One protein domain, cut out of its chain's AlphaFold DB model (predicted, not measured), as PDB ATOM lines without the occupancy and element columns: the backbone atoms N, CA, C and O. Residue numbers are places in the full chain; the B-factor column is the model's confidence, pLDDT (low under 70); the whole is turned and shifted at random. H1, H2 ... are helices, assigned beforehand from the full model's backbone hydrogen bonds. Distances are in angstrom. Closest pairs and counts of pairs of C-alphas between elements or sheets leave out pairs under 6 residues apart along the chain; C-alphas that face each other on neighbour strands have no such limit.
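This is residues 740 to 779 of the 779 residues of an uncharacterized protein of Rhodotorula diobovata (UniProt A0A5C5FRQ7). What shape does the model show? Three helices have their centres in a triangle: H1 and H2 form a slanting hairpin, and the longest helix, H3, turns off after the end of H2 and runs past H1 with a gap between them, while residues 772 to 779 stick out at the far end. What is it made of, and how large is it? The printed part has 40 residues with three named helices, H1, H2 and H3 in that order, and no named strand; the class is all helix. It is compact, with a radius of gyration of the C-alphas of 10.0 A, and elongated, spanning 29 by 18 by 13 A.

Where does the first helix lie? H1 is residues 740 to 749, from C-alpha 740 at (110.328, 86.548, 104.467) to C-alpha 749 at (113.829, 89.401, 117.644), 13.9 A. What comes next? H2 is residues 753 to 759, 10.3 A from first to last C-alpha. Where is the longest helix? H3 is residues 761 to 775, 21.2 A long, and ends at C-alpha 775 at (104.968, 99.774, 120.797).

How do H1 and H2 stand? They touch and form a helical hairpin, running opposite ways at a steep tilt of 43 degrees. Their closest C-alphas, those of Ala 742 and Ala 755, are 5.2 A apart. How does H3 stand to H2? They only just touch, and only at the corner by their link, with 3 pairs of C-alphas within 8 A; the closest are those of Arg 756 and Val 764, 6.1 A apart. H3 touches H2 with residues 763 to 764 alone, and they run opposite ways at a steep tilt of 68 degrees, only just short of about perpendicular. Does H3 touch H1? They are close but not clearly touching, the closest C-alphas being those of Asp 747 and Val 771, 7.3 A apart; they run the same way at a steep tilt of 45 degrees. Are the helices' backbones well formed? In H1, H2 and H3 every O i to N i+4 pair is within hydrogen-bond range.

How far does it reach? The two C-alphas farthest apart, those of Thr 757 and Gly 778, are 29.9 A apart. Residues 772 to 779, of which 772 to 775 belong to H3, stand free, and the body without them spans 19 by 18 by 13 A. Is there a cut or a long link? The printed part has no cut, and the links from H1 to H2 and from H2 to H3 are tight, with 3 residues and 1 residue between the helices. How sure is the model? The mean pLDDT of the printed part is 81.2; residues 778 to 779 are under 70, and residue 779 is the chain's last.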
ATOM      1  N   ALA A 740     111.449  86.604 103.528       84.75
ATOM      2  CA  ALA A 740     110.328  86.548 104.467       84.75
ATOM      3  C   ALA A 740     110.801  86.233 105.893       84.75
ATOM      4  O   ALA A 740     110.382  86.887 106.849       84.75
ATOM      5  N   GLU A 741     111.734  85.293 106.028       80.75
ATOM      6  CA  GLU A 741     112.344  84.939 107.308       80.75
ATOM      7  C   GLU A 741     113.126  86.121 107.910       80.75
ATOM      8  O   GLU A 741     112.913  86.471 109.074       80.75
ATOM      9  N   ALA A 742     113.939  86.826 107.113       83.25
ATOM     10  CA  ALA A 742     114.660  88.017 107.568       83.25
ATOM     11  C   ALA A 742     113.722  89.108 108.119       83.25
ATOM     12  O   ALA A 742     114.075  89.809 109.072       83.25
ATOM     13  N   LEU A 743     112.517  89.249 107.556       84.50
ATOM     14  CA  LEU A 743     111.507  90.180 108.064       84.50
ATOM     15  C   LEU A 743     110.898  89.723 109.391       84.50
ATOM     16  O   LEU A 743     110.726  90.552 110.281       84.50
ATOM     17  N   VAL A 744     110.614  88.430 109.553       80.56
ATOM     18  CA  VAL A 744     110.115  87.893 110.829       80.56
ATOM     19  C   VAL A 744     111.161  88.032 111.932       80.56
ATOM     20  O   VAL A 744     110.829  88.446 113.038       80.56
ATOM     21  N   ARG A 745     112.442  87.799 111.628       77.00
ATOM     22  CA  ARG A 745     113.548  88.030 112.577       77.00
ATOM     23  C   ARG A 745     113.657  89.490 113.015       77.00
ATOM     24  O   ARG A 745     113.937  89.762 114.185       77.00
ATOM     25  N   CYS A 746     113.411  90.426 112.096       81.94
ATOM     26  CA  CYS A 746     113.348  91.850 112.423       81.94
ATOM     27  C   CYS A 746     112.210  92.155 113.395       81.94
ATOM     28  O   CYS A 746     112.439  92.852 114.381       81.94
ATOM     29  N   ASP A 747     111.011  91.653 113.099       80.88
ATOM     30  CA  ASP A 747     109.798  91.989 113.844       80.88
ATOM     31  C   ASP A 747     109.765  91.315 115.228       80.88
ATOM     32  O   ASP A 747     109.388  91.955 116.204       80.88
ATOM     33  N   GLU A 748     110.212  90.060 115.333       75.50
ATOM     34  CA  GLU A 748     110.116  89.261 116.564       75.50
ATOM     35  C   GLU A 748     111.362  89.357 117.461       75.50
ATOM     36  O   GLU A 748     111.259  89.300 118.690       75.50
ATOM     37  N   TRP A 749     112.565  89.482 116.886       72.88
ATOM     38  CA  TRP A 749     113.829  89.401 117.644       72.88
ATOM     39  C   TRP A 749     114.671  90.667 117.607       72.88
ATOM     40  O   TRP A 749     115.723  90.706 118.251       72.88
ATOM     41  N   CYS A 750     114.221  91.700 116.891       81.31
ATOM     42  CA  CYS A 750     115.018  92.894 116.633       81.31
ATOM     43  C   CYS A 750     116.387  92.558 116.000       81.31
ATOM     44  O   CYS A 750     117.377  93.264 116.216       81.31
ATOM     45  N   GLU A 751     116.459  91.475 115.219       80.38
ATOM     46  CA  GLU A 751     117.662  91.051 114.505       80.38
ATOM     47  C   GLU A 751     117.610  91.556 113.062       80.38
ATOM     48  O   GLU A 751     116.966  90.984 112.190       80.38
ATOM     49  N   TYR A 752     118.303  92.664 112.813       83.44
ATOM     50  CA  TYR A 752     118.188  93.415 111.561       83.44
ATOM     51  C   TYR A 752     119.304  93.140 110.543       83.44
ATOM     52  O   TYR A 752     119.324  93.770 109.487       83.44
ATOM     53  N   GLY A 753     120.263  92.266 110.870       85.69
ATOM     54  CA  GLY A 753     121.463  92.023 110.057       85.69
ATOM     55  C   GLY A 753     121.124  91.596 108.630       85.69
ATOM     56  O   GLY A 753     121.409  92.327 107.683       85.69
ATOM     57  N   ASP A 754     120.431  90.468 108.488       81.88
ATOM     58  CA  ASP A 754     120.109  89.896 107.176       81.88
ATOM     59  C   ASP A 754     119.145  90.771 106.373       81.88
ATOM     60  O   ASP A 754     119.334  90.973 105.176       81.88
ATOM     61  N   ALA A 755     118.168  91.402 107.029       86.12
ATOM     62  CA  ALA A 755     117.250  92.312 106.353       86.12
ATOM     63  C   ALA A 755     117.942  93.574 105.816       86.12
ATOM     64  O   ALA A 755     117.531  94.098 104.782       86.12
ATOM     65  N   ARG A 756     118.997  94.078 106.477       90.12
ATOM     66  CA  ARG A 756     119.785  95.205 105.943       90.12
ATOM     67  C   ARG A 756     120.539  94.796 104.689       90.12
ATOM     68  O   ARG A 756     120.617  95.601 103.766       90.12
ATOM     69  N   THR A 757     121.060  93.573 104.661       88.31
ATOM     70  CA  THR A 757     121.743  93.011 103.494       88.31
ATOM     71  C   THR A 757     120.772  92.797 102.332       88.31
ATOM     72  O   THR A 757     121.092  93.163 101.207       88.31
ATOM     73  N   ILE A 758     119.574  92.266 102.599       89.25
ATOM     74  CA  ILE A 758     118.587  91.899 101.567       89.25
ATOM     75  C   ILE A 758     117.794  93.115 101.058       89.25
ATOM     76  O   ILE A 758     117.635  93.291  99.853       89.25
ATOM     77  N   PHE A 759     117.294  93.973 101.954       90.25
ATOM     78  CA  PHE A 759     116.375  95.074 101.614       90.25
ATOM     79  C   PHE A 759     117.014  96.470 101.689       90.25
ATOM     80  O   PHE A 759     116.380  97.468 101.335       90.25
ATOM     81  N   GLY A 760     118.254  96.570 102.172       91.31
ATOM     82  CA  GLY A 760     118.963  97.831 102.369       91.31
ATOM     83  C   GLY A 760     118.666  98.523 103.706       91.31
ATOM     84  O   GLY A 760     117.609  98.375 104.326       91.31
ATOM     85  N   VAL A 761     119.616  99.353 104.151       89.44
ATOM     86  CA  VAL A 761     119.574 100.034 105.462       89.44
ATOM     87  C   VAL A 761     118.360 100.961 105.608       89.44
ATOM     88  O   VAL A 761     117.758 101.023 106.680       89.44
ATOM     89  N   GLY A 762     117.966 101.653 104.533       87.56
ATOM     90  CA  GLY A 762     116.840 102.592 104.548       87.56
ATOM     91  C   GLY A 762     115.485 101.920 104.795       87.56
ATOM     92  O   GLY A 762     114.685 102.423 105.584       87.56
ATOM     93  N   PHE A 763     115.243 100.756 104.181       91.44
ATOM     94  CA  PHE A 763     114.017  99.981 104.392       91.44
ATOM     95  C   PHE A 763     113.901  99.516 105.847       91.44
ATOM     96  O   PHE A 763     112.867  99.697 106.494       91.44
ATOM     97  N   VAL A 764     114.994  98.978 106.387       87.75
ATOM     98  CA  VAL A 764     115.048  98.499 107.768       87.75
ATOM     99  C   VAL A 764     114.842  99.638 108.767       87.75
ATOM    100  O   VAL A 764     114.092  99.472 109.725       87.75
ATOM    101  N   ALA A 765     115.427 100.817 108.532       85.50
ATOM    102  CA  ALA A 765     115.215 101.987 109.386       85.50
ATOM    103  C   ALA A 765     113.735 102.414 109.433       85.50
ATOM    104  O   ALA A 765     113.206 102.707 110.508       85.50
ATOM    105  N   LEU A 766     113.040 102.390 108.289       85.75
ATOM    106  CA  LEU A 766     111.599 102.655 108.227       85.75
ATOM    107  C   LEU A 766     110.780 101.595 108.974       85.75
ATOM    108  O   LEU A 766     109.790 101.939 109.621       85.75
ATOM    109  N   ARG A 767     111.182 100.321 108.907       84.12
ATOM    110  CA  ARG A 767     110.505  99.224 109.613       84.12
ATOM    111  C   ARG A 767     110.697  99.316 111.128       84.12
ATOM    112  O   ARG A 767     109.699  99.291 111.840       84.12
ATOM    113  N   ILE A 768     111.922  99.564 111.602       85.69
ATOM    114  CA  ILE A 768     112.224  99.843 113.020       85.69
ATOM    115  C   ILE A 768     111.358 100.995 113.532       85.69
ATOM    116  O   ILE A 768     110.743 100.894 114.589       85.69
ATOM    117  N   PHE A 769     111.255 102.082 112.762       84.19
ATOM    118  CA  PHE A 769     110.427 103.227 113.138       84.19
ATOM    119  C   PHE A 769     108.933 102.874 113.243       84.19
ATOM    120  O   PHE A 769     108.238 103.404 114.111       84.19
ATOM    121  N   ARG A 770     108.424 101.978 112.383       82.00
ATOM    122  CA  ARG A 770     107.036 101.486 112.451       82.00
ATOM    123  C   ARG A 770     106.794 100.604 113.671       82.00
ATOM    124  O   ARG A 770     105.797 100.831 114.349       82.00
ATOM    125  N   VAL A 771     107.696  99.664 113.961       80.50
ATOM    126  CA  VAL A 771     107.618  98.799 115.154       80.50
ATOM    127  C   VAL A 771     107.675  99.653 116.423       80.50
ATOM    128  O   VAL A 771     106.758  99.602 117.232       80.50
ATOM    129  N   TRP A 772     108.642 100.573 116.523       80.25
ATOM    130  CA  TRP A 772     108.742 101.513 117.647       80.25
ATOM    131  C   TRP A 772     107.476 102.363 117.829       80.25
ATOM    132  O   TRP A 772     107.020 102.583 118.950       80.25
ATOM    133  N   ARG A 773     106.865 102.836 116.732       78.94
ATOM    134  CA  ARG A 773     105.589 103.565 116.798       78.94
ATOM    135  C   ARG A 773     104.426 102.703 117.278       78.94
ATOM    136  O   ARG A 773     103.523 103.258 117.898       78.94
ATOM    137  N   ARG A 774     104.410 101.413 116.944       76.75
ATOM    138  CA  ARG A 774     103.373 100.470 117.372       76.75
ATOM    139  C   ARG A 774     103.485 100.202 118.875       76.75
ATOM    140  O   ARG A 774     102.503 100.392 119.587       76.75
ATOM    141  N   ASP A 775     104.698  99.957 119.365       75.56
ATOM    142  CA  ASP A 775     104.968  99.774 120.797       75.56
ATOM    143  C   ASP A 775     104.591 101.015 121.623       75.56
ATOM    144  O   ASP A 775     103.986 100.907 122.687       75.56
ATOM    145  N   GLN A 776     104.872 102.220 121.110       74.75
ATOM    146  CA  GLN A 776     104.468 103.487 121.744       74.75
ATOM    147  C   GLN A 776     102.944 103.701 121.779       74.75
ATOM    148  O   GLN A 776     102.460 104.513 122.566       74.75
ATOM    149  N   ARG A 777     102.180 103.010 120.923       72.75
ATOM    150  CA  ARG A 777     100.709 103.087 120.869       72.75
ATOM    151  C   ARG A 777     100.011 102.006 121.696       72.75
ATOM    152  O   ARG A 777      98.801 102.106 121.864       72.75
ATOM    153  N   GLY A 778     100.750 101.040 122.247       51.75
ATOM    154  CA  GLY A 778     100.183  99.939 123.032       51.75
ATOM    155  C   GLY A 778      99.308  98.979 122.215       51.75
ATOM    156  O   GLY A 778      98.350  98.443 122.770       51.75
ATOM    157  N   GLU A 779      99.606  98.810 120.919       43.69
ATOM    158  CA  GLU A 779      98.875  97.950 119.962       43.69
ATOM    159  C   GLU A 779      99.533  96.593 119.685       43.69
ATOM    160  O   GLU A 779     100.724  96.570 119.297       43.69
TER     161      GLU A 779